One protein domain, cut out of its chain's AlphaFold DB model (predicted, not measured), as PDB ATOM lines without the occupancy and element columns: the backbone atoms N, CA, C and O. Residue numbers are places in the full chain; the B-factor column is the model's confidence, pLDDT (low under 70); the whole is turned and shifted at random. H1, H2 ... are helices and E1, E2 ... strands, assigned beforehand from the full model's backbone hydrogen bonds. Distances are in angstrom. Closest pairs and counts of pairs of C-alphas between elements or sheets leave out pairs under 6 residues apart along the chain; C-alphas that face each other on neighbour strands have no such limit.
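AT A GLANCE: This is residues 4 to 195 of the 1247 residues of the protein "Piso0_001579 protein" of Pichia sorbitophila (strain ATCC MYA-4447 / BCRC 22081 / CBS 7064 / NBRC 10061 / NRRL Y-12695) (UniProt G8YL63). Look first for a twisted sheet of four strands, E2 to E5, with the long helix H6 crossing one of its faces, H7 crossing H6 on that same face and the short H5 packed on both. H3, H4 and H8 only graze the sheet, H1 packs on the last part of H6, H2 packs on H3, and residues 26 to 31 stick out free. The printed part has 192 residues with eight named helices and five named strands, in the order H1 H2 E1 H3 H4 E2 E3 E4 E5 H5 H6 H7 H8, a mixed class of helices and strands. The sheet's order is E2 E3 E4 E5, antiparallel. The whole is compact, with a radius of gyration of the C-alphas of 16.5 A and spans of 50 by 42 by 31 A.

HOW THE PARTS SIT: Begin with the meander, each strand the antiparallel neighbour of the one before: E2, residues 66 to 72, E3, residues 77 to 85, E4, residues 92 to 98, and E5, residues 101 to 105. Its three hairpins show N 68 and O 81 at 2.9 A, N 82 and O 95 at 2.9 A, and N 96 and O 103 at 2.8 A, within hydrogen-bond range. H6, residues 131 to 151, is on the sheet at a height of 9.0 A, slantwise to the strands at 50 degrees to E3 on the local plane. H7, residues 162 to 171, lies on the same face over E2, at a height of 9.7 A; these are two layers, helices on one face of a sheet. H6 touches H7 with its residues 133 to 141 alone, opposite ways at a steep tilt of 50 degrees; the closest C-alphas, of Ala 137 and Ala 169, are 4.9 A apart. H5, residues 118 to 121, touches H7, the C-alphas of Ser 119 and Gly 166 being closest at 4.5 A. H4, residues 55 to 62, touches H8, residues 180 to 189, with the C-alphas of Ser 62 and Gly 184 closest at 4.9 A. Every O i to N i+4 pair is within hydrogen-bond range in H4, H7 and H8, and 16 of 17 are in H6.

IN THESE COORDINATES: Find C-alpha 131 at (145.932, 135.154, 172.047); from there H6 runs 30.0 A to C-alpha 151 at (170.533, 148.841, 161.768). E3 spans 26.2 A, E2 19.9 A and E4 19.4 A. H3, residues 42 to 51, spans 15.2 A, with 2 of 6 O i to N i+4 pairs and 5 of 7 O i to N i+3 pairs within range. H2, residues 11 to 19, has 3 of 5 O i to N i+4 pairs within range; H1, residues 5 to 8, is, like H5, too short for such a pair. E1, residues 31 to 33, pairs with no named strand.

THE WHOLE: The C-alphas of Glu 29 and Pro 125 are the two farthest apart, at 53.3 A. The printed part has no cut, and the links H2 to E1 and E5 to H5 are long. The mean pLDDT of the printed part is 76.1, and residues 4 to 29, 37 to 53 and 149 to 159 are under 70.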
ATOM      1  N   TYR A   4     169.385 138.885 174.246       52.75
ATOM      2  CA  TYR A   4     168.783 139.152 172.938       52.75
ATOM      3  C   TYR A   4     169.798 139.527 171.847       52.75
ATOM      4  O   TYR A   4     169.621 139.109 170.706       52.75
ATOM      5  N   GLU A   5     170.900 140.213 172.177       49.97
ATOM      6  CA  GLU A   5     171.958 140.538 171.199       49.97
ATOM      7  C   GLU A   5     172.608 139.258 170.628       49.97
ATOM      8  O   GLU A   5     172.885 139.193 169.434       49.97
ATOM      9  N   ARG A   6     172.755 138.197 171.444       49.88
ATOM     10  CA  ARG A   6     173.220 136.860 171.008       49.88
ATOM     11  C   ARG A   6     172.170 136.013 170.273       49.88
ATOM     12  O   ARG A   6     172.500 134.950 169.758       49.88
ATOM     13  N   TYR A   7     170.905 136.431 170.263       54.62
ATOM     14  CA  TYR A   7     169.855 135.776 169.476       54.62
ATOM     15  C   TYR A   7     169.633 136.477 168.137       54.62
ATOM     16  O   TYR A   7     169.422 135.810 167.126       54.62
ATOM     17  N   ALA A   8     169.723 137.806 168.115       50.19
ATOM     18  CA  ALA A   8     169.585 138.602 166.904       50.19
ATOM     19  C   ALA A   8     170.795 138.487 165.954       50.19
ATOM     20  O   ALA A   8     170.634 138.677 164.750       50.19
ATOM     21  N   SER A   9     171.961 138.053 166.453       51.09
ATOM     22  CA  SER A   9     173.092 137.598 165.622       51.09
ATOM     23  C   SER A   9     172.752 136.401 164.725       51.09
ATOM     24  O   SER A   9     173.468 136.114 163.765       51.09
ATOM     25  N   GLY A  10     171.667 135.679 165.030       47.91
ATOM     26  CA  GLY A  10     171.226 134.492 164.305       47.91
ATOM     27  C   GLY A  10     172.091 133.251 164.536       47.91
ATOM     28  O   GLY A  10     171.774 132.208 163.975       47.91
ATOM     29  N   GLU A  11     173.141 133.316 165.363       51.09
ATOM     30  CA  GLU A  11     174.148 132.250 165.515       51.09
ATOM     31  C   GLU A  11     173.551 130.889 165.910       51.09
ATOM     32  O   GLU A  11     173.955 129.869 165.359       51.09
ATOM     33  N   GLN A  12     172.551 130.857 166.800       50.03
ATOM     34  CA  GLN A  12     171.882 129.602 167.189       50.03
ATOM     35  C   GLN A  12     170.897 129.088 166.130       50.03
ATOM     36  O   GLN A  12     170.770 127.880 165.932       50.03
ATOM     37  N   ASP A  13     170.213 129.991 165.426       48.16
ATOM     38  CA  ASP A  13     169.271 129.618 164.367       48.16
ATOM     39  C   ASP A  13     170.042 129.191 163.083       48.16
ATOM     40  O   ASP A  13     169.523 128.431 162.262       48.16
ATOM     41  N   LYS A  14     171.313 129.605 162.934       48.72
ATOM     42  CA  LYS A  14     172.206 129.306 161.801       48.72
ATOM     43  C   LYS A  14     172.426 127.807 161.591       48.72
ATOM     44  O   LYS A  14     172.180 127.323 160.492       48.72
ATOM     45  N   GLU A  15     172.785 127.050 162.632       44.56
ATOM     46  CA  GLU A  15     172.943 125.589 162.521       44.56
ATOM     47  C   GLU A  15     171.644 124.882 162.094       44.56
ATOM     48  O   GLU A  15     171.675 123.926 161.319       44.56
ATOM     49  N   PHE A  16     170.488 125.339 162.584       49.38
ATOM     50  CA  PHE A  16     169.194 124.753 162.222       49.38
ATOM     51  C   PHE A  16     168.874 124.961 160.733       49.38
ATOM     52  O   PHE A  16     168.373 124.047 160.071       49.38
ATOM     53  N   PHE A  17     169.206 126.137 160.196       48.97
ATOM     54  CA  PHE A  17     169.001 126.472 158.788       48.97
ATOM     55  C   PHE A  17     170.106 125.948 157.854       48.97
ATOM     56  O   PHE A  17     169.810 125.650 156.705       48.97
ATOM     57  N   GLU A  18     171.335 125.728 158.322       48.59
ATOM     58  CA  GLU A  18     172.377 125.037 157.542       48.59
ATOM     59  C   GLU A  18     172.095 123.527 157.419       48.59
ATOM     60  O   GLU A  18     172.294 122.939 156.354       48.59
ATOM     61  N   ARG A  19     171.550 122.894 158.471       43.12
ATOM     62  CA  ARG A  19     171.118 121.480 158.437       43.12
ATOM     63  C   ARG A  19     169.923 121.258 157.502       43.12
ATOM     64  O   ARG A  19     169.844 120.221 156.840       43.12
ATOM     65  N   LYS A  20     169.003 122.224 157.402       43.06
ATOM     66  CA  LYS A  20     167.990 122.254 156.339       43.06
ATOM     67  C   LYS A  20     168.603 122.814 155.055       43.06
ATOM     68  O   LYS A  20     168.401 123.987 154.757       43.06
ATOM     69  N   LYS A  21     169.267 121.962 154.254       39.03
ATOM     70  CA  LYS A  21     169.612 122.282 152.851       39.03
ATOM     71  C   LYS A  21     168.465 123.079 152.225       39.03
ATOM     72  O   LYS A  21     167.348 122.562 152.175       39.03
ATOM     73  N   LEU A  22     168.738 124.318 151.802       38.09
ATOM     74  CA  LEU A  22     167.727 125.149 151.155       38.09
ATOM     75  C   LEU A  22     167.125 124.339 150.010       38.09
ATOM     76  O   LEU A  22     167.862 123.842 149.152       38.09
ATOM     77  N   VAL A  23     165.797 124.235 149.988       32.88
ATOM     78  CA  VAL A  23     165.118 123.910 148.742       32.88
ATOM     79  C   VAL A  23     165.515 125.024 147.783       32.88
ATOM     80  O   VAL A  23     165.445 126.210 148.110       32.88
ATOM     81  N   SER A  24     166.035 124.660 146.617       35.94
ATOM     82  CA  SER A  24     166.263 125.651 145.581       35.94
ATOM     83  C   SER A  24     164.895 126.159 145.144       35.94
ATOM     84  O   SER A  24     164.200 125.450 144.410       35.94
ATOM     85  N   ILE A  25     164.530 127.377 145.571       42.09
ATOM     86  CA  ILE A  25     163.559 128.217 144.855       42.09
ATOM     87  C   ILE A  25     163.887 128.028 143.376       42.09
ATOM     88  O   ILE A  25     165.040 128.258 142.994       42.09
ATOM     89  N   GLN A  26     162.930 127.488 142.610       40.84
ATOM     90  CA  GLN A  26     163.193 126.921 141.285       40.84
ATOM     91  C   GLN A  26     164.049 127.888 140.467       40.84
ATOM     92  O   GLN A  26     163.751 129.083 140.426       40.84
ATOM     93  N   GLU A  27     165.139 127.382 139.877       46.94
ATOM     94  CA  GLU A  27     166.186 128.202 139.251       46.94
ATOM     95  C   GLU A  27     165.771 128.759 137.880       46.94
ATOM     96  O   GLU A  27     166.498 128.651 136.890       46.94
ATOM     97  N   ASN A  28     164.580 129.344 137.842       53.41
ATOM     98  CA  ASN A  28     163.977 129.989 136.698       53.41
ATOM     99  C   ASN A  28     164.822 131.203 136.306       53.41
ATOM    100  O   ASN A  28     165.304 131.959 137.152       53.41
ATOM    101  N   GLU A  29     164.976 131.411 135.003       67.50
ATOM    102  CA  GLU A  29     165.814 132.459 134.413       67.50
ATOM    103  C   GLU A  29     165.169 133.870 134.447       67.50
ATOM    104  O   GLU A  29     165.379 134.700 133.559       67.50
ATOM    105  N   THR A  30     164.395 134.140 135.503       76.00
ATOM    106  CA  THR A  30     163.566 135.335 135.710       76.00
ATOM    107  C   THR A  30     163.996 136.126 136.942       76.00
ATOM    108  O   THR A  30     164.258 135.548 137.997       76.00
ATOM    109  N   ILE A  31     163.989 137.456 136.848       81.06
ATOM    110  CA  ILE A  31     164.298 138.345 137.975       81.06
ATOM    111  C   ILE A  31     163.029 138.520 138.823       81.06
ATOM    112  O   ILE A  31     162.129 139.265 138.439       81.06
ATOM    113  N   LEU A  32     162.953 137.825 139.964       82.81
ATOM    114  CA  LEU A  32     161.790 137.804 140.863       82.81
ATOM    115  C   LEU A  32     162.196 138.112 142.312       82.81
ATOM    116  O   LEU A  32     163.000 137.377 142.885       82.81
ATOM    117  N   PHE A  33     161.588 139.128 142.923       80.06
ATOM    118  CA  PHE A  33     161.938 139.653 144.250       80.06
ATOM    119  C   PHE A  33     160.689 140.126 145.018       80.06
ATOM    120  O   PHE A  33     159.601 140.210 144.454       80.06
ATOM    121  N   PHE A  34     160.839 140.433 146.307       77.19
ATOM    122  CA  PHE A  34     159.791 141.057 147.121       77.19
ATOM    123  C   PHE A  34     160.283 142.444 147.573       77.19
ATOM    124  O   PHE A  34     161.105 142.502 148.486       77.19
ATOM    125  N   PRO A  35     159.834 143.559 146.961       72.06
ATOM    126  CA  PRO A  35     160.402 144.894 147.209       72.06
ATOM    127  C   PRO A  35     160.224 145.388 148.647       72.06
ATOM    128  O   PRO A  35     160.974 146.249 149.098       72.06
ATOM    129  N   TYR A  36     159.228 144.862 149.360       73.38
ATOM    130  CA  TYR A  36     158.789 145.394 150.647       73.38
ATOM    131  C   TYR A  36     159.195 144.534 151.853       73.38
ATOM    132  O   TYR A  36     159.092 145.003 152.985       73.38
ATOM    133  N   ILE A  37     159.642 143.288 151.649       69.94
ATOM    134  CA  ILE A  37     159.899 142.322 152.733       69.94
ATOM    135  C   ILE A  37     161.368 142.374 153.160       69.94
ATOM    136  O   ILE A  37     162.265 142.291 152.325       69.94
ATOM    137  N   LYS A  38     161.633 142.474 154.471       63.88
ATOM    138  CA  LYS A  38     162.998 142.691 154.981       63.88
ATOM    139  C   LYS A  38     163.735 141.440 155.464       63.88
ATOM    140  O   LYS A  38     163.220 140.633 156.240       63.88
ATOM    141  N   TYR A  39     165.006 141.336 155.071       57.78
ATOM    142  CA  TYR A  39     165.942 140.262 155.416       57.78
ATOM    143  C   TYR A  39     166.747 140.547 156.694       57.78
ATOM    144  O   TYR A  39     167.970 140.669 156.670       57.78
ATOM    145  N   TYR A  40     166.075 140.592 157.842       53.84
ATOM    146  CA  TYR A  40     166.748 140.678 159.142       53.84
ATOM    147  C   TYR A  40     167.003 139.278 159.731       53.84
ATOM    148  O   TYR A  40     166.334 138.824 160.662       53.84
ATOM    149  N   GLY A  41     167.960 138.565 159.133       47.16
ATOM    150  CA  GLY A  41     168.402 137.229 159.553       47.16
ATOM    151  C   GLY A  41     167.823 136.057 158.737       47.16
ATOM    152  O   GLY A  41     166.896 136.227 157.939       47.16
ATOM    153  N   PRO A  42     168.366 134.833 158.915       41.62
ATOM    154  CA  PRO A  42     168.074 133.676 158.056       41.62
ATOM    155  C   PRO A  42     166.633 133.152 158.174       41.62
ATOM    156  O   PRO A  42     166.127 132.515 157.251       41.62
ATOM    157  N   SER A  43     165.950 133.443 159.281       45.12
ATOM    158  CA  SER A  43     164.578 133.010 159.555       45.12
ATOM    159  C   SER A  43     163.542 133.619 158.605       45.12
ATOM    160  O   SER A  43     162.605 132.921 158.219       45.12
ATOM    161  N   ASN A  44     163.728 134.868 158.159       49.97
ATOM    162  CA  ASN A  44     162.798 135.516 157.226       49.97
ATOM    163  C   ASN A  44     162.864 134.891 155.818       49.97
ATOM    164  O   ASN A  44     161.862 134.883 155.106       49.97
ATOM    165  N   LYS A  45     163.992 134.274 155.425       52.06
ATOM    166  CA  LYS A  45     164.125 133.641 154.100       52.06
ATOM    167  C   LYS A  45     163.205 132.426 153.914       52.06
ATOM    168  O   LYS A  45     162.716 132.209 152.811       52.06
ATOM    169  N   TYR A  46     162.900 131.696 154.989       51.75
ATOM    170  CA  TYR A  46     161.914 130.603 154.977       51.75
ATOM    171  C   TYR A  46     160.458 131.083 155.059       51.75
ATOM    172  O   TYR A  46     159.550 130.303 154.781       51.75
ATOM    173  N   ALA A  47     160.210 132.345 155.428       52.41
ATOM    174  CA  ALA A  47     158.866 132.912 155.349       52.41
ATOM    175  C   ALA A  47     158.467 133.143 153.880       52.41
ATOM    176  O   ALA A  47     157.335 132.861 153.510       52.41
ATOM    177  N   LEU A  48     159.404 133.561 153.021       55.06
ATOM    178  CA  LEU A  48     159.154 133.864 151.602       55.06
ATOM    179  C   LEU A  48     158.574 132.684 150.811       55.06
ATOM    180  O   LEU A  48     157.607 132.869 150.076       55.06
ATOM    181  N   GLU A  49     159.090 131.467 151.018       56.81
ATOM    182  CA  GLU A  49     158.559 130.238 150.394       56.81
ATOM    183  C   GLU A  49     157.081 129.974 150.741       56.81
ATOM    184  O   GLU A  49     156.407 129.231 150.033       56.81
ATOM    185  N   LYS A  50     156.573 130.594 151.813       54.31
ATOM    186  CA  LYS A  50     155.195 130.473 152.302       54.31
ATOM    187  C   LYS A  50     154.379 131.768 152.266       54.31
ATOM    188  O   LYS A  50     153.190 131.735 152.566       54.31
ATOM    189  N   ILE A  51     154.996 132.897 151.928       59.88
ATOM    190  CA  ILE A  51     154.326 134.148 151.535       59.88
ATOM    191  C   ILE A  51     153.931 134.058 150.057       59.88
ATOM    192  O   ILE A  51     152.894 134.579 149.664       59.88
ATOM    193  N   ASN A  52     154.694 133.288 149.273       63.00
ATOM    194  CA  ASN A  52     154.376 132.819 147.924       63.00
ATOM    195  C   ASN A  52     153.203 131.800 147.930       63.00
ATOM    196  O   ASN A  52     153.332 130.664 147.465       63.00
ATOM    197  N   ARG A  53     152.068 132.198 148.513       69.25
ATOM    198  CA  ARG A  53     150.769 131.509 148.467       69.25
ATOM    199  C   ARG A  53     150.083 131.827 147.136       69.25
ATOM    200  O   ARG A  53     150.504 132.736 146.426       69.25
ATOM    201  N   ASN A  54     149.020 131.110 146.785       72.19
ATOM    202  CA  ASN A  54     148.172 131.535 145.674       72.19
ATOM    203  C   ASN A  54     147.393 132.801 146.086       72.19
ATOM    204  O   ASN A  54     146.952 132.916 147.229       72.19
ATOM    205  N   ILE A  55     147.143 133.706 145.140       75.88
ATOM    206  CA  ILE A  55     146.226 134.850 145.275       75.88
ATOM    207  C   ILE A  55     144.883 134.430 145.915       75.88
ATOM    208  O   ILE A  55     144.336 135.131 146.769       75.88
ATOM    209  N   ASN A  56     144.357 133.252 145.560       76.81
ATOM    210  CA  ASN A  56     143.124 132.721 146.157       76.81
ATOM    211  C   ASN A  56     143.284 132.285 147.627       76.81
ATOM    212  O   ASN A  56     142.348 132.442 148.413       76.81
ATOM    213  N   ASP A  57     144.465 131.806 148.027       78.12
ATOM    214  CA  ASP A  57     144.766 131.527 149.435       78.12
ATOM    215  C   ASP A  57     144.814 132.846 150.212       78.12
ATOM    216  O   ASP A  57     144.216 132.950 151.284       78.12
ATOM    217  N   TRP A  58     145.447 133.883 149.647       79.31
ATOM    218  CA  TRP A  58     145.474 135.224 150.233       79.31
ATOM    219  C   TRP A  58     144.073 135.822 150.403       79.31
ATOM    220  O   TRP A  58     143.785 136.316 151.491       79.31
ATOM    221  N   LYS A  59     143.164 135.682 149.420       77.75
ATOM    222  CA  LYS A  59     141.732 136.037 149.567       77.75
ATOM    223  C   LYS A  59     141.073 135.341 150.771       77.75
ATOM    224  O   LYS A  59     140.258 135.949 151.468       77.75
ATOM    225  N   SER A  60     141.400 134.068 151.016       80.81
ATOM    226  CA  SER A  60     140.847 133.303 152.147       80.81
ATOM    227  C   SER A  60     141.436 133.730 153.497       80.81
ATOM    228  O   SER A  60     140.721 133.784 154.498       80.81
ATOM    229  N   VAL A  61     142.725 134.084 153.520       83.88
ATOM    230  CA  VAL A  61     143.448 134.522 154.720       83.88
ATOM    231  C   VAL A  61     143.039 135.940 155.116       83.88
ATOM    232  O   VAL A  61     142.730 136.161 156.283       83.88
ATOM    233  N   SER A  62     142.963 136.884 154.171       80.69
ATOM    234  CA  SER A  62     142.552 138.269 154.442       80.69
ATOM    235  C   SER A  62     141.130 138.374 154.984       80.69
ATOM    236  O   SER A  62     140.888 139.126 155.925       80.69
ATOM    237  N   SER A  63     140.206 137.578 154.439       81.38
ATOM    238  CA  SER A  63     138.802 137.544 154.868       81.38
ATOM    239  C   SER A  63     138.615 137.056 156.312       81.38
ATOM    240  O   SER A  63     137.583 137.346 156.908       81.38
ATOM    241  N   ASN A  64     139.596 136.338 156.874       85.12
ATOM    242  CA  ASN A  64     139.585 135.801 158.243       85.12
ATOM    243  C   ASN A  64     140.697 136.407 159.128       85.12
ATOM    244  O   ASN A  64     141.030 135.853 160.178       85.12
ATOM    245  N   ALA A  65     141.311 137.507 158.690       89.94
ATOM    246  CA  ALA A  65     142.353 138.206 159.430       89.94
ATOM    247  C   ALA A  65     141.776 139.306 160.330       89.94
ATOM    248  O   ALA A  65     140.638 139.743 160.177       89.94
ATOM    249  N   VAL A  66     142.600 139.783 161.258       91.94
ATOM    250  CA  VAL A  66     142.299 140.895 162.158       91.94
ATOM    251  C   VAL A  66     143.429 141.914 162.028       91.94
ATOM    252  O   VAL A  66     144.595 141.556 162.203       91.94
ATOM    253  N   TYR A  67     143.110 143.164 161.692       91.00
ATOM    254  CA  TYR A  67     144.104 144.209 161.426       91.00
ATOM    255  C   TYR A  67     144.127 145.210 162.574       91.00
ATOM    256  O   TYR A  67     143.103 145.806 162.899       91.00
ATOM    257  N   PHE A  68     145.300 145.394 163.170       92.12
ATOM    258  CA  PHE A  68     145.519 146.374 164.224       92.12
ATOM    259  C   PHE A  68     146.435 147.487 163.736       92.12
ATOM    260  O   PHE A  68     147.458 147.211 163.107       92.12
ATOM    261  N   GLU A  69     146.109 148.724 164.081       90.00
ATOM    262  CA  GLU A  69     146.982 149.887 163.915       90.00
ATOM    263  C   GLU A  69     147.719 150.206 165.222       90.00
ATOM    264  O   GLU A  69     147.246 149.897 166.318       90.00
ATOM    265  N   GLY A  70     148.890 150.822 165.113       89.56
ATOM    266  CA  GLY A  70     149.672 151.280 166.252       89.56
ATOM    267  C   GLY A  70     150.519 152.497 165.907       89.56
ATOM    268  O   GLY A  70     150.775 152.787 164.739       89.56
ATOM    269  N   TYR A  71     150.959 153.193 166.951       89.25
ATOM    270  CA  TYR A  71     151.856 154.336 166.864       89.25
ATOM    271  C   TYR A  71     152.926 154.236 167.954       89.25
ATOM    272  O   TYR A  71     152.615 153.884 169.092       89.25
ATOM    273  N   ASP A  72     154.179 154.507 167.596       87.19
ATOM    274  CA  ASP A  72     155.334 154.460 168.499       87.19
ATOM    275  C   ASP A  72     156.390 155.498 168.085       87.19
ATOM    276  O   ASP A  72     157.165 155.270 167.150       87.19
ATOM    277  N   ASP A  73     156.444 156.621 168.812       82.81
ATOM    278  CA  ASP A  73     157.426 157.699 168.621       82.81
ATOM    279  C   ASP A  73     158.887 157.215 168.677       82.81
ATOM    280  O   ASP A  73     159.766 157.796 168.039       82.81
ATOM    281  N   LEU A  74     159.172 156.171 169.467       80.19
ATOM    282  CA  LEU A  74     160.540 155.754 169.779       80.19
ATOM    283  C   LEU A  74     161.145 154.878 168.685       80.19
ATOM    284  O   LEU A  74     162.347 154.979 168.419       80.19
ATOM    285  N   PHE A  75     160.344 153.998 168.080       80.44
ATOM    286  CA  PHE A  75     160.848 153.042 167.100       80.44
ATOM    287  C   PHE A  75     160.001 152.934 165.837       80.44
ATOM    288  O   PHE A  75     160.543 153.209 164.766       80.44
ATOM    289  N   PHE A  76     158.720 152.559 165.897       79.38
ATOM    290  CA  PHE A  76     157.980 152.186 164.678       79.38
ATOM    291  C   PHE A  76     157.364 153.340 163.855       79.38
ATOM    292  O   PHE A  76     157.260 153.153 162.644       79.38
ATOM    293  N   ASP A  77     157.104 154.536 164.418       82.94
ATOM    294  CA  ASP A  77     156.149 155.548 163.875       82.94
ATOM    295  C   ASP A  77     154.715 154.961 163.807       82.94
ATOM    296  O   ASP A  77     154.400 154.067 164.590       82.94
ATOM    297  N   GLU A  78     153.839 155.435 162.918       84.50
ATOM    298  CA  GLU A  78     152.614 154.727 162.510       84.50
ATOM    299  C   GLU A  78     152.973 153.343 161.919       84.50
ATOM    300  O   GLU A  78     153.945 153.204 161.172       84.50
ATOM    301  N   PHE A  79     152.206 152.298 162.258       86.75
ATOM    302  CA  PHE A  79     152.358 150.945 161.706       86.75
ATOM    303  C   PHE A  79     151.054 150.130 161.775       86.75
ATOM    304  O   PHE A  79     150.146 150.440 162.542       86.75
ATOM    305  N   VAL A  80     150.972 149.043 160.997       88.50
ATOM    306  CA  VAL A  80     149.843 148.089 161.025       88.50
ATOM    307  C   VAL A  80     150.348 146.659 161.196       88.50
ATOM    308  O   VAL A  80     151.365 146.277 160.620       88.50
ATOM    309  N   ILE A  81     149.629 145.840 161.966       91.38
ATOM    310  CA  ILE A  81     149.867 144.396 162.074       91.38
ATOM    311  C   ILE A  81     148.584 143.632 161.743       91.38
ATOM    312  O   ILE A  81     147.571 143.739 162.431       91.38
ATOM    313  N   MET A  82     148.664 142.810 160.702       91.12
ATOM    314  CA  MET A  82     147.677 141.795 160.354       91.12
ATOM    315  C   MET A  82     147.948 140.534 161.181       91.12
ATOM    316  O   MET A  82     149.056 139.998 161.145       91.12
ATOM    317  N   VAL A  83     146.941 140.035 161.894       93.19
ATOM    318  CA  VAL A  83     146.968 138.764 162.634       93.19
ATOM    319  C   VAL A  83     146.011 137.786 161.953       93.19
ATOM    320  O   VAL A  83     144.864 138.134 161.689       93.19
ATOM    321  N   TYR A  84     146.453 136.564 161.664       91.12
ATOM    322  CA  TYR A  84     145.623 135.541 161.013       91.12
ATOM    323  C   TYR A  84     145.952 134.134 161.522       91.12
ATOM    324  O   TYR A  84     147.053 133.884 162.013       91.12
ATOM    325  N   ALA A  85     145.017 133.193 161.389       89.19
ATOM    326  CA  ALA A  85     145.289 131.775 161.618       89.19
ATOM    327  C   ALA A  85     145.812 131.113 160.331       89.19
ATOM    328  O   ALA A  85     145.206 131.240 159.269       89.19
ATOM    329  N   ASP A  86     146.925 130.385 160.419       83.44
ATOM    330  CA  ASP A  86     147.445 129.560 159.323       83.44
ATOM    331  C   ASP A  86     146.420 128.468 158.953       83.44
ATOM    332  O   ASP A  86     146.119 127.632 159.812       83.44
ATOM    333  N   PRO A  87     145.901 128.406 157.709       78.56
ATOM    334  CA  PRO A  87     144.934 127.377 157.316       78.56
ATOM    335  C   PRO A  87     145.448 125.942 157.506       78.56
ATOM    336  O   PRO A  87     144.653 125.029 157.730       78.56
ATOM    337  N   SER A  88     146.770 125.736 157.445       79.38
ATOM    338  CA  SER A  88     147.401 124.413 157.528       79.38
ATOM    339  C   SER A  88     147.685 123.942 158.959       79.38
ATOM    340  O   SER A  88     147.631 122.743 159.227       79.38
ATOM    341  N   THR A  89     147.962 124.858 159.897       82.38
ATOM    342  CA  THR A  89     148.352 124.509 161.282       82.38
ATOM    343  C   THR A  89     147.396 125.026 162.357       82.38
ATOM    344  O   THR A  89     147.538 124.654 163.524       82.38
ATOM    345  N   ARG A  90     146.453 125.903 161.985       83.69
ATOM    346  CA  ARG A  90     145.555 126.676 162.864       83.69
ATOM    347  C   ARG A  90     146.261 127.542 163.918       83.69
ATOM    348  O   ARG A  90     145.620 128.007 164.855       83.69
ATOM    349  N   ARG A  91     147.570 127.784 163.786       87.62
ATOM    350  CA  ARG A  91     148.323 128.675 164.687       87.62
ATOM    351  C   ARG A  91     148.244 130.118 164.217       87.62
ATOM    352  O   ARG A  91     148.220 130.375 163.014       87.62
ATOM    353  N   LEU A  92     148.276 131.054 165.165       90.69
ATOM    354  CA  LEU A  92     148.355 132.470 164.827       90.69
ATOM    355  C   LEU A  92     149.703 132.810 164.177       90.69
ATOM    356  O   LEU A  92     150.774 132.350 164.586       90.69
ATOM    357  N   CYS A  93     149.598 133.630 163.144       89.94
ATOM    358  CA  CYS A  93     150.659 134.213 162.349       89.94
ATOM    359  C   CYS A  93     150.438 135.725 162.297       89.94
ATOM    360  O   CYS A  93     149.304 136.196 162.431       89.94
ATOM    361  N   THR A  94     151.505 136.481 162.074       90.81
ATOM    362  CA  THR A  94     151.438 137.935 161.936       90.81
ATOM    363  C   THR A  94     152.223 138.431 160.734       90.81
ATOM    364  O   THR A  94     153.261 137.874 160.371       90.81
ATOM    365  N   ILE A  95     151.723 139.504 160.126       88.12
ATOM    366  CA  ILE A  95     152.436 140.313 159.137       88.12
ATOM    367  C   ILE A  95     152.425 141.748 159.656       88.12
ATOM    368  O   ILE A  95     151.361 142.314 159.893       88.12
ATOM    369  N   SER A  96     153.606 142.318 159.870       87.62
ATOM    370  CA  SER A  96     153.794 143.689 160.345       87.62
ATOM    371  C   SER A  96     154.244 144.574 159.192       87.62
ATOM    372  O   SER A  96     155.283 144.304 158.594       87.62
ATOM    373  N   PHE A  97     153.494 145.638 158.920       84.69
ATOM    374  CA  PHE A  97     153.796 146.668 157.931       84.69
ATOM    375  C   PHE A  97     154.247 147.929 158.678       84.69
ATOM    376  O   PHE A  97     153.463 148.539 159.406       84.69
ATOM    377  N   THR A  98     155.520 148.293 158.539       81.62
ATOM    378  CA  THR A  98     156.179 149.354 159.323       81.62
ATOM    379  C   THR A  98     157.005 150.265 158.412       81.62
ATOM    380  O   THR A  98     157.294 149.891 157.273       81.62
ATOM    381  N   LYS A  99     157.517 151.399 158.918       76.31
ATOM    382  CA  LYS A  99     158.539 152.184 158.190       76.31
ATOM    383  C   LYS A  99     159.834 151.410 157.900       76.31
ATOM    384  O   LYS A  99     160.595 151.775 157.012       76.31
ATOM    385  N   PHE A 100     160.065 150.296 158.598       74.50
ATOM    386  CA  PHE A 100     161.123 149.331 158.299       74.50
ATOM    387  C   PHE A 100     160.637 148.200 157.374       74.50
ATOM    388  O   PHE A 100     161.191 147.107 157.411       74.50
ATOM    389  N   GLY A 101     159.620 148.443 156.544       75.94
ATOM    390  CA  GLY A 101     159.063 147.474 155.604       75.94
ATOM    391  C   GLY A 101     158.202 146.396 156.268       75.94
ATOM    392  O   GLY A 101     157.662 146.577 157.367       75.94
ATOM    393  N   VAL A 102     158.063 145.275 155.561       79.94
ATOM    394  CA  VAL A 102     157.194 144.147 155.901       79.94
ATOM    395  C   VAL A 102     157.991 143.027 156.569       79.94
ATOM    396  O   VAL A 102     158.992 142.542 156.033       79.94
ATOM    397  N   SER A 103     157.519 142.589 157.735       82.12
ATOM    398  CA  SER A 103     158.029 141.425 158.473       82.12
ATOM    399  C   SER A 103     156.921 140.396 158.664       82.12
ATOM    400  O   SER A 103     155.785 140.762 158.950       82.12
ATOM    401  N   VAL A 104     157.238 139.106 158.518       81.62
ATOM    402  CA  VAL A 104     156.246 138.017 158.574       81.62
ATOM    403  C   VAL A 104     156.676 136.942 159.557       81.62
ATOM    404  O   VAL A 104     157.740 136.337 159.409       81.62
ATOM    405  N   PHE A 105     155.829 136.667 160.547       85.06
ATOM    406  CA  PHE A 105     156.074 135.667 161.578       85.06
ATOM    407  C   PHE A 105     154.959 134.637 161.610       85.06
ATOM    408  O   PHE A 105     153.900 134.826 162.204       85.06
ATOM    409  N   GLU A 106     155.230 133.495 160.996       79.44
ATOM    410  CA  GLU A 106     154.321 132.367 161.062       79.44
ATOM    411  C   GLU A 106     154.393 131.597 162.386       79.44
ATOM    412  O   GLU A 106     155.437 131.544 163.045       79.44
ATOM    413  N   ASN A 107     153.313 130.861 162.669       84.44
ATOM    414  CA  ASN A 107     153.290 129.725 163.587       84.44
ATOM    415  C   ASN A 107     153.807 130.072 164.997       84.44
ATOM    416  O   ASN A 107     154.556 129.304 165.615       84.44
ATOM    417  N   LEU A 108     153.392 131.242 165.494       87.06
ATOM    418  CA  LEU A 108     153.843 131.812 166.758       87.06
ATOM    419  C   LEU A 108     153.581 130.865 167.937       87.06
ATOM    420  O   LEU A 108     152.576 130.154 167.999       87.06
ATOM    421  N   ARG A 109     154.507 130.876 168.900       88.25
ATOM    422  CA  ARG A 109     154.327 130.236 170.206       88.25
ATOM    423  C   ARG A 109     153.829 131.289 171.183       88.25
ATOM    424  O   ARG A 109     154.548 132.249 171.444       88.25
ATOM    425  N   LEU A 110     152.616 131.095 171.686       89.38
ATOM    426  CA  LEU A 110     151.923 132.001 172.609       89.38
ATOM    427  C   LEU A 110     151.873 131.430 174.040       89.38
ATOM    428  O   LEU A 110     151.039 131.818 174.853       89.38
ATOM    429  N   ASP A 111     152.771 130.485 174.334       87.12
ATOM    430  CA  ASP A 111     152.992 129.896 175.649       87.12
ATOM    431  C   ASP A 111     154.326 130.362 176.258       87.12
ATOM    432  O   ASP A 111     155.185 130.945 175.589       87.12
ATOM    433  N   ASN A 112     154.533 130.045 177.537       86.81
ATOM    434  CA  ASN A 112     155.762 130.344 178.284       86.81
ATOM    435  C   ASN A 112     157.033 129.651 177.744       86.81
ATOM    436  O   ASN A 112     158.126 129.883 178.253       86.81
ATOM    437  N   LYS A 113     156.918 128.824 176.694       85.44
ATOM    438  CA  LYS A 113     158.045 128.240 175.944       85.44
ATOM    439  C   LYS A 113     158.524 129.148 174.800       85.44
ATOM    440  O   LYS A 113     159.404 128.760 174.026       85.44
ATOM    441  N   SER A 114     157.925 130.327 174.646       83.69
ATOM    442  CA  SER A 114     158.345 131.361 173.705       83.69
ATOM    443  C   SER A 114     159.452 132.230 174.308       83.69
ATOM    444  O   SER A 114     159.259 132.824 175.365       83.69
ATOM    445  N   ARG A 115     160.586 132.398 173.608       80.56
ATOM    446  CA  ARG A 115     161.688 133.296 174.042       80.56
ATOM    447  C   ARG A 115     161.307 134.789 174.094       80.56
ATOM    448  O   ARG A 115     162.091 135.611 174.551       80.56
ATOM    449  N   PHE A 116     160.103 135.117 173.630       88.12
ATOM    450  CA  PHE A 116     159.507 136.454 173.623       88.12
ATOM    451  C   PHE A 116     158.332 136.592 174.614       88.12
ATOM    452  O   PHE A 116     157.680 137.635 174.651       88.12
ATOM    453  N   TRP A 117     158.059 135.559 175.426       91.56
ATOM    454  CA  TRP A 117     156.967 135.534 176.408       91.56
ATOM    455  C   TRP A 117     156.931 136.719 177.401       91.56
ATOM    456  O   TRP A 117     155.818 137.154 177.695       91.56
ATOM    457  N   PRO A 118     158.052 137.328 177.850       91.94
ATOM    458  CA  PRO A 118     157.991 138.496 178.739       91.94
ATOM    459  C   PRO A 118     157.199 139.688 178.169       91.94
ATOM    460  O   PRO A 118     156.618 140.459 178.931       91.94
ATOM    461  N   SER A 119     157.068 139.813 176.840       92.31
ATOM    462  CA  SER A 119     156.175 140.815 176.230       92.31
ATOM    463  C   SER A 119     154.687 140.546 176.519       92.31
ATOM    464  O   SER A 119     153.922 141.478 176.759       92.31
ATOM    465  N   CYS A 120     154.272 139.277 176.598       93.06
ATOM    466  CA  CYS A 120     152.926 138.883 177.028       93.06
ATOM    467  C   CYS A 120     152.697 139.147 178.522       93.06
ATOM    468  O   CYS A 120     151.578 139.445 178.938       93.06
ATOM    469  N   GLU A 121     153.745 139.039 179.340       91.75
ATOM    470  CA  GLU A 121     153.670 139.309 180.778       91.75
ATOM    471  C   GLU A 121     153.534 140.807 181.076       91.75
ATOM    472  O   GLU A 121     152.932 141.164 182.090       91.75
ATOM    473  N   ASN A 122     153.980 141.669 180.156       92.50
ATOM    474  CA  ASN A 122     153.815 143.123 180.196       92.50
ATOM    475  C   ASN A 122     152.529 143.647 179.514       92.50
ATOM    476  O   ASN A 122     152.279 144.851 179.542       92.50
ATOM    477  N   LEU A 123     151.676 142.785 178.942       93.62
ATOM    478  CA  LEU A 123     150.356 143.207 178.443       93.62
ATOM    479  C   LEU A 123     149.479 143.782 179.580       93.62
ATOM    480  O   LEU A 123     149.503 143.250 180.696       93.62
ATOM    481  N   PRO A 124     148.612 144.779 179.310       92.25
ATOM    482  CA  PRO A 124     147.594 145.222 180.262       92.25
ATOM    483  C   PRO A 124     146.727 144.049 180.771       92.25
ATOM    484  O   PRO A 124     146.415 143.149 179.983       92.25
ATOM    485  N   PRO A 125     146.277 144.028 182.046       91.00
ATOM    486  CA  PRO A 125     145.558 142.884 182.627       91.00
ATOM    487  C   PRO A 125     144.340 142.414 181.815       91.00
ATOM    488  O   PRO A 125     144.147 141.213 181.634       91.00
ATOM    489  N   GLN A 126     143.586 143.361 181.245       91.75
ATOM    490  CA  GLN A 126     142.449 143.129 180.341       91.75
ATOM    491  C   GLN A 126     142.801 142.375 179.041       91.75
ATOM    492  O   GLN A 126     141.926 141.823 178.381       91.75
ATOM    493  N   HIS A 127     144.078 142.340 178.653       91.19
ATOM    494  CA  HIS A 127     144.556 141.756 177.398       91.19
ATOM    495  C   HIS A 127     145.438 140.512 177.586       91.19
ATOM    496  O   HIS A 127     145.617 139.768 176.623       91.19
ATOM    497  N   LYS A 128     145.894 140.194 178.809       88.56
ATOM    498  CA  LYS A 128     146.715 138.992 179.097       88.56
ATOM    499  C   LYS A 128     146.055 137.654 178.712       88.56
ATOM    500  O   LYS A 128     146.760 136.663 178.526       88.56
ATOM    501  N   LYS A 129     144.723 137.611 178.577       90.56
ATOM    502  CA  LYS A 129     143.968 136.431 178.106       90.56
ATOM    503  C   LYS A 129     143.819 136.332 176.579       90.56
ATOM    504  O   LYS A 129     143.443 135.274 176.096       90.56
ATOM    505  N   SER A 130     144.082 137.397 175.818       92.75
ATOM    506  CA  SER A 130     143.853 137.408 174.367       92.75
ATOM    507  C   SER A 130     145.066 136.868 173.606       92.75
ATOM    508  O   SER A 130     146.121 137.500 173.581       92.75
ATOM    509  N   GLU A 131     144.903 135.729 172.930       93.31
ATOM    510  CA  GLU A 131     145.932 135.154 172.047       93.31
ATOM    511  C   GLU A 131     146.346 136.116 170.922       93.31
ATOM    512  O   GLU A 131     147.515 136.174 170.548       93.31
ATOM    513  N   VAL A 132     145.416 136.943 170.439       93.50
ATOM    514  CA  VAL A 132     145.691 137.983 169.438       93.50
ATOM    515  C   VAL A 132     146.613 139.063 170.016       93.50
ATOM    516  O   VAL A 132     147.637 139.378 169.413       93.50
ATOM    517  N   ARG A 133     146.334 139.572 171.224       94.88
ATOM    518  CA  ARG A 133     147.198 140.562 171.900       94.88
ATOM    519  C   ARG A 133     148.574 139.979 172.265       94.88
ATOM    520  O   ARG A 133     149.580 140.665 172.103       94.88
ATOM    521  N   LYS A 134     148.648 138.700 172.663       95.12
ATOM    522  CA  LYS A 134     149.921 137.966 172.838       95.12
ATOM    523  C   LYS A 134     150.718 137.875 171.533       95.12
ATOM    524  O   LYS A 134     151.927 138.096 171.535       95.12
ATOM    525  N   ALA A 135     150.051 137.574 170.417       94.88
ATOM    526  CA  ALA A 135     150.683 137.511 169.102       94.88
ATOM    527  C   ALA A 135     151.248 138.876 168.674       94.88
ATOM    528  O   ALA A 135     152.377 138.923 168.183       94.88
ATOM    529  N   LEU A 136     150.525 139.977 168.919       95.12
ATOM    530  CA  LEU A 136     151.017 141.344 168.691       95.12
ATOM    531  C   LEU A 136     152.272 141.647 169.530       95.12
ATOM    532  O   LEU A 136     153.291 142.033 168.961       95.12
ATOM    533  N   ALA A 137     152.238 141.398 170.845       94.56
ATOM    534  CA  ALA A 137     153.354 141.666 171.764       94.56
ATOM    535  C   ALA A 137     154.642 140.929 171.359       94.56
ATOM    536  O   ALA A 137     155.705 141.535 171.204       94.56
ATOM    537  N   ILE A 138     154.518 139.629 171.074       93.38
ATOM    538  CA  ILE A 138     155.628 138.793 170.602       93.38
ATOM    539  C   ILE A 138     156.155 139.273 169.246       93.38
ATOM    540  O   ILE A 138     157.363 139.238 169.013       93.38
ATOM    541  N   SER A 139     155.274 139.727 168.350       91.75
ATOM    542  CA  SER A 139     155.665 140.204 167.018       91.75
ATOM    543  C   SER A 139     156.403 141.536 167.081       91.75
ATOM    544  O   SER A 139     157.436 141.679 166.436       91.75
ATOM    545  N   LEU A 140     155.938 142.480 167.900       91.88
ATOM    546  CA  LEU A 140     156.613 143.759 168.125       91.88
ATOM    547  C   LEU A 140     158.015 143.558 168.706       91.88
ATOM    548  O   LEU A 140     158.987 144.064 168.142       91.88
ATOM    549  N   LEU A 141     158.146 142.743 169.759       90.56
ATOM    550  CA  LEU A 141     159.450 142.432 170.350       90.56
ATOM    551  C   LEU A 141     160.384 141.728 169.356       90.56
ATOM    552  O   LEU A 141     161.573 142.045 169.277       90.56
ATOM    553  N   LYS A 142     159.852 140.796 168.559       87.50
ATOM    554  CA  LYS A 142     160.628 140.093 167.536       87.50
ATOM    555  C   LYS A 142     161.091 141.038 166.420       87.50
ATOM    556  O   LYS A 142     162.283 141.016 166.108       87.50
ATOM    557  N   ASN A 143     160.209 141.901 165.903       84.94
ATOM    558  CA  ASN A 143     160.537 142.960 164.940       84.94
ATOM    559  C   ASN A 143     161.684 143.832 165.461       84.94
ATOM    560  O   ASN A 143     162.720 143.931 164.809       84.94
ATOM    561  N   TYR A 144     161.537 144.410 166.658       85.44
ATOM    562  CA  TYR A 144     162.580 145.243 167.256       85.44
ATOM    563  C   TYR A 144     163.901 144.480 167.422       85.44
ATOM    564  O   TYR A 144     164.948 144.987 167.016       85.44
ATOM    565  N   SER A 145     163.874 143.243 167.935       79.88
ATOM    566  CA  SER A 145     165.092 142.436 168.118       79.88
ATOM    567  C   SER A 145     165.835 142.169 166.801       79.88
ATOM    568  O   SER A 145     167.061 142.204 166.770       79.88
ATOM    569  N   GLN A 146     165.103 141.970 165.702       75.75
ATOM    570  CA  GLN A 146     165.664 141.809 164.364       75.75
ATOM    571  C   GLN A 146     166.230 143.129 163.821       75.75
ATOM    572  O   GLN A 146     167.404 143.207 163.461       75.75
ATOM    573  N   ILE A 147     165.412 144.181 163.786       74.81
ATOM    574  CA  ILE A 147     165.760 145.463 163.160       74.81
ATOM    575  C   ILE A 147     166.928 146.139 163.907       74.81
ATOM    576  O   ILE A 147     167.875 146.615 163.280       74.81
ATOM    577  N   SER A 148     166.911 146.145 165.245       72.44
ATOM    578  CA  SER A 148     167.933 146.811 166.072       72.44
ATOM    579  C   SER A 148     169.336 146.210 165.920       72.44
ATOM    580  O   SER A 148     170.320 146.948 165.908       72.44
ATOM    581  N   HIS A 149     169.453 144.893 165.742       65.69
ATOM    582  CA  HIS A 149     170.748 144.245 165.530       65.69
ATOM    583  C   HIS A 149     171.362 144.595 164.166       65.69
ATOM    584  O   HIS A 149     172.573 144.791 164.062       65.69
ATOM    585  N   HIS A 150     170.534 144.712 163.124       61.47
ATOM    586  CA  HIS A 150     171.004 145.003 161.769       61.47
ATOM    587  C   HIS A 150     171.262 146.497 161.516       61.47
ATOM    588  O   HIS A 150     172.255 146.828 160.873       61.47
ATOM    589  N   LEU A 151     170.423 147.399 162.040       62.19
ATOM    590  CA  LEU A 151     170.533 148.841 161.768       62.19
ATOM    591  C   LEU A 151     171.504 149.603 162.690       62.19
ATOM    592  O   LEU A 151     171.728 150.790 162.469       62.19
ATOM    593  N   LYS A 152     172.062 148.962 163.732       58.69
ATOM    594  CA  LYS A 152     172.905 149.601 164.774       58.69
ATOM    595  C   LYS A 152     172.357 150.971 165.250       58.69
ATOM    596  O   LYS A 152     173.093 151.959 165.241       58.69
ATOM    597  N   PRO A 153     171.074 151.061 165.644       53.06
ATOM    598  CA  PRO A 153     170.387 152.334 165.816       53.06
ATOM    599  C   PRO A 153     170.970 153.190 166.952       53.06
ATOM    600  O   PRO A 153     171.608 152.692 167.885       53.06
ATOM    601  N   ASN A 154     170.710 154.500 166.871       52.59
ATOM    602  CA  ASN A 154     171.195 155.521 167.805       52.59
ATOM    603  C   ASN A 154     170.940 155.176 169.284       52.59
ATOM    604  O   ASN A 154     169.956 154.522 169.626       52.59
ATOM    605  N   LYS A 155     171.791 155.698 170.185       50.16
ATOM    606  CA  LYS A 155     171.773 155.407 171.638       50.16
ATOM    607  C   LYS A 155     170.389 155.527 172.307       50.16
ATOM    608  O   LYS A 155     170.144 154.809 173.269       50.16
ATOM    609  N   LEU A 156     169.502 156.392 171.803       46.03
ATOM    610  CA  LEU A 156     168.124 156.559 172.289       46.03
ATOM    611  C   LEU A 156     167.245 155.312 172.087       46.03
ATOM    612  O   LEU A 156     166.480 154.957 172.979       46.03
ATOM    613  N   ILE A 157     167.398 154.615 170.958       57.53
ATOM    614  CA  ILE A 157     166.569 153.457 170.577       57.53
ATOM    615  C   ILE A 157     166.853 152.231 171.462       57.53
ATOM    616  O   ILE A 157     165.989 151.375 171.622       57.53
ATOM    617  N   LYS A 158     168.006 152.186 172.147       59.38
ATOM    618  CA  LYS A 158     168.358 151.123 173.110       59.38
ATOM    619  C   LYS A 158     167.453 151.041 174.354       59.38
ATOM    620  O   LYS A 158     167.697 150.190 175.203       59.38
ATOM    621  N   ARG A 159     166.459 151.926 174.494       67.25
ATOM    622  CA  ARG A 159     165.465 151.913 175.582       67.25
ATOM    623  C   ARG A 159     164.231 151.052 175.299       67.25
ATOM    624  O   ARG A 159     163.446 150.846 176.213       67.25
ATOM    625  N   TRP A 160     164.041 150.593 174.064       83.88
ATOM    626  CA  TRP A 160     162.883 149.784 173.686       83.88
ATOM    627  C   TRP A 160     163.105 148.324 174.136       83.88
ATOM    628  O   TRP A 160     164.160 147.745 173.859       83.88
ATOM    629  N   ASP A 161     162.142 147.745 174.858       86.50
ATOM    630  CA  ASP A 161     162.264 146.456 175.565       86.50
ATOM    631  C   ASP A 161     160.958 145.620 175.551       86.50
ATOM    632  O   ASP A 161     160.001 145.918 174.830       86.50
ATOM    633  N   GLU A 162     160.898 144.537 176.335       88.50
ATOM    634  CA  GLU A 162     159.696 143.699 176.446       88.50
ATOM    635  C   GLU A 162     158.501 144.418 177.100       88.50
ATOM    636  O   GLU A 162     157.350 144.067 176.815       88.50
ATOM    637  N   THR A 163     158.746 145.431 177.935       90.19
ATOM    638  CA  THR A 163     157.701 146.272 178.535       90.19
ATOM    639  C   THR A 163     157.106 147.219 177.499       90.19
ATOM    640  O   THR A 163     155.881 147.295 177.388       90.19
ATOM    641  N   CYS A 164     157.941 147.842 176.661       90.06
ATOM    642  CA  CYS A 164     157.510 148.620 175.499       90.06
ATOM    643  C   CYS A 164     156.656 147.762 174.554       90.06
ATOM    644  O   CYS A 164     155.551 148.159 174.187       90.06
ATOM    645  N   ALA A 165     157.115 146.545 174.232       92.00
ATOM    646  CA  ALA A 165     156.383 145.606 173.383       92.00
ATOM    647  C   ALA A 165     154.999 145.230 173.941       92.00
ATOM    648  O   ALA A 165     154.016 145.209 173.198       92.00
ATOM    649  N   GLY A 166     154.921 144.922 175.241       92.06
ATOM    650  CA  GLY A 166     153.679 144.536 175.914       92.06
ATOM    651  C   GLY A 166     152.691 145.692 176.067       92.06
ATOM    652  O   GLY A 166     151.496 145.510 175.832       92.06
ATOM    653  N   TYR A 167     153.178 146.891 176.395       91.94
ATOM    654  CA  TYR A 167     152.344 148.089 176.487       91.94
ATOM    655  C   TYR A 167     151.785 148.488 175.115       91.94
ATOM    656  O   TYR A 167     150.569 148.611 174.967       91.94
ATOM    657  N   LEU A 168     152.649 148.584 174.096       93.38
ATOM    658  CA  LEU A 168     152.273 148.948 172.727       93.38
ATOM    659  C   LEU A 168     151.272 147.950 172.125       93.38
ATOM    660  O   LEU A 168     150.237 148.344 171.599       93.38
ATOM    661  N   ALA A 169     151.500 146.643 172.289       94.25
ATOM    662  CA  ALA A 169     150.532 145.620 171.883       94.25
ATOM    663  C   ALA A 169     149.182 145.722 172.608       94.25
ATOM    664  O   ALA A 169     148.172 145.231 172.098       94.25
ATOM    665  N   GLY A 170     149.154 146.332 173.795       91.75
ATOM    666  CA  GLY A 170     147.942 146.660 174.530       91.75
ATOM    667  C   GLY A 170     147.222 147.904 174.003       91.75
ATOM    668  O   GLY A 170     145.995 147.895 173.983       91.75
ATOM    669  N   SER A 171     147.957 148.931 173.561       92.00
ATOM    670  CA  SER A 171     147.405 150.213 173.094       92.00
ATOM    671  C   SER A 171     147.000 150.247 171.617       92.00
ATOM    672  O   SER A 171     146.268 151.149 171.230       92.00
ATOM    673  N   MET A 172     147.432 149.285 170.792       92.94
ATOM    674  CA  MET A 172     147.010 149.190 169.382       92.94
ATOM    675  C   MET A 172     145.476 149.132 169.227       92.94
ATOM    676  O   MET A 172     144.822 148.336 169.913       92.94
ATOM    677  N   ASN A 173     144.905 149.885 168.284       91.06
ATOM    678  CA  ASN A 173     143.469 149.839 167.981       91.06
ATOM    679  C   ASN A 173     143.148 148.733 166.970       91.06
ATOM    680  O   ASN A 173     143.994 148.354 166.160       91.06
ATOM    681  N   LEU A 174     141.913 148.231 167.002       89.25
ATOM    682  CA  LEU A 174     141.360 147.374 165.954       89.25
ATOM    683  C   LEU A 174     140.810 148.255 164.823       89.25
ATOM    684  O   LEU A 174     140.078 149.206 165.090       89.25
ATOM    685  N   ILE A 175     141.126 147.935 163.565       86.00
ATOM    686  CA  ILE A 175     140.551 148.636 162.407       86.00
ATOM    687  C   ILE A 175     139.141 148.081 162.154       86.00
ATOM    688  O   ILE A 175     138.954 147.142 161.386       86.00
ATOM    689  N   GLU A 176     138.150 148.641 162.853       79.25
ATOM    690  CA  GLU A 176     136.742 148.203 162.808       79.25
ATOM    691  C   GLU A 176     135.944 148.831 161.652       79.25
ATOM    692  O   GLU A 176     134.986 148.237 161.168       79.25
ATOM    693  N   ASN A 177     136.350 150.013 161.173       76.25
ATOM    694  CA  ASN A 177     135.606 150.803 160.177       76.25
ATOM    695  C   ASN A 177     135.534 150.150 158.776       76.25
ATOM    696  O   ASN A 177     134.868 150.677 157.887       76.25
ATOM    697  N   GLN A 178     136.283 149.069 158.536       75.88
ATOM    698  CA  GLN A 178     136.518 148.482 157.215       75.88
ATOM    699  C   GLN A 178     136.588 146.956 157.300       75.88
ATOM    700  O   GLN A 178     137.163 146.399 158.233       75.88
ATOM    701  N   THR A 179     136.039 146.250 156.305       82.75
ATOM    702  CA  THR A 179     136.042 144.777 156.356       82.75
ATOM    703  C   THR A 179     137.466 144.209 156.209       82.75
ATOM    704  O   THR A 179     138.218 144.671 155.343       82.75
ATOM    705  N   PRO A 180     137.841 143.148 156.954       84.69
ATOM    706  CA  PRO A 180     139.145 142.485 156.817       84.69
ATOM    707  C   PRO A 180     139.496 142.059 155.382       84.69
ATOM    708  O   PRO A 180     140.651 142.139 154.950       84.69
ATOM    709  N   LYS A 181     138.468 141.662 154.622       82.81
ATOM    710  CA  LYS A 181     138.554 141.346 153.196       82.81
ATOM    711  C   LYS A 181     138.987 142.562 152.368       82.81
ATOM    712  O   LYS A 181     139.903 142.426 151.567       82.81
ATOM    713  N   TYR A 182     138.371 143.731 152.571       81.00
ATOM    714  CA  TYR A 182     138.710 144.961 151.843       81.00
ATOM    715  C   TYR A 182     140.133 145.445 152.156       81.00
ATOM    716  O   TYR A 182     140.899 145.720 151.233       81.00
ATOM    717  N   ILE A 183     140.522 145.463 153.438       80.31
ATOM    718  CA  ILE A 183     141.880 145.854 153.858       80.31
ATOM    719  C   ILE A 183     142.924 144.945 153.190       80.31
ATOM    720  O   ILE A 183     143.887 145.432 152.598       80.31
ATOM    721  N   GLY A 184     142.715 143.625 153.221       80.81
ATOM    722  CA  GLY A 184     143.643 142.678 152.607       80.81
ATOM    723  C   GLY A 184     143.654 142.710 151.079       80.81
ATOM    724  O   GLY A 184     144.730 142.606 150.502       80.81
ATOM    725  N   SER A 185     142.507 142.906 150.419       80.00
ATOM    726  CA  SER A 185     142.451 143.173 148.972       80.00
ATOM    727  C   SER A 185     143.289 144.401 148.611       80.00
ATOM    728  O   SER A 185     144.206 144.285 147.807       80.00
ATOM    729  N   SER A 186     143.099 145.524 149.310       80.31
ATOM    730  CA  SER A 186     143.891 146.745 149.107       80.31
ATOM    731  C   SER A 186     145.401 146.516 149.317       80.31
ATOM    732  O   SER A 186     146.213 147.018 148.542       80.31
ATOM    733  N   LEU A 187     145.807 145.715 150.313       81.88
ATOM    734  CA  LEU A 187     147.219 145.360 150.535       81.88
ATOM    735  C   LEU A 187     147.802 144.481 149.412       81.88
ATOM    736  O   LEU A 187     148.954 144.681 149.020       81.88
ATOM    737  N   LEU A 188     147.019 143.537 148.882       83.19
ATOM    738  CA  LEU A 188     147.393 142.709 147.730       83.19
ATOM    739  C   LEU A 188     147.489 143.558 146.455       83.19
ATOM    740  O   LEU A 188     148.440 143.411 145.691       83.19
ATOM    741  N   GLU A 189     146.539 144.465 146.226       83.81
ATOM    742  CA  GLU A 189     146.495 145.369 145.069       83.81
ATOM    743  C   GLU A 189     147.737 146.257 144.992       83.81
ATOM    744  O   GLU A 189     148.303 146.425 143.920       83.81
ATOM    745  N   GLN A 190     148.226 146.767 146.126       82.00
ATOM    746  CA  GLN A 190     149.473 147.548 146.204       82.00
ATOM    747  C   GLN A 190     150.757 146.692 146.125       82.00
ATOM    748  O   GLN A 190     151.867 147.222 146.226       82.00
ATOM    749  N   GLY A 191     150.625 145.370 145.981       82.56
ATOM    750  CA  GLY A 191     151.738 144.425 145.881       82.56
ATOM    751  C   GLY A 191     152.438 144.104 147.207       82.56
ATOM    752  O   GLY A 191     153.453 143.414 147.193       82.56
ATOM    753  N   PHE A 192     151.934 144.554 148.367       79.69
ATOM    754  CA  PHE A 192     152.661 144.438 149.648       79.69
ATOM    755  C   PHE A 192     152.971 142.997 150.088       79.69
ATOM    756  O   PHE A 192     153.887 142.786 150.885       79.69
ATOM    757  N   LEU A 193     152.218 142.022 149.574       78.75
ATOM    758  CA  LEU A 193     152.369 140.589 149.853       78.75
ATOM    759  C   LEU A 193     152.784 139.773 148.616       78.75
ATOM    760  O   LEU A 193     153.085 138.586 148.747       78.75
ATOM    761  N   GLU A 194     152.798 140.390 147.434       81.00
ATOM    762  CA  GLU A 194     152.975 139.705 146.153       81.00
ATOM    763  C   GLU A 194     154.435 139.711 145.687       81.00
ATOM    764  O   GLU A 194     155.258 140.530 146.108       81.00
ATOM    765  N   ARG A 195     154.777 138.770 144.800       82.12
ATOM    766  CA  ARG A 195     156.132 138.670 144.247       82.12
ATOM    767  C   ARG A 195     156.255 139.499 142.971       82.12
ATOM    768  O   ARG A 195     155.603 139.215 141.969       82.12
TER     769      ARG A 195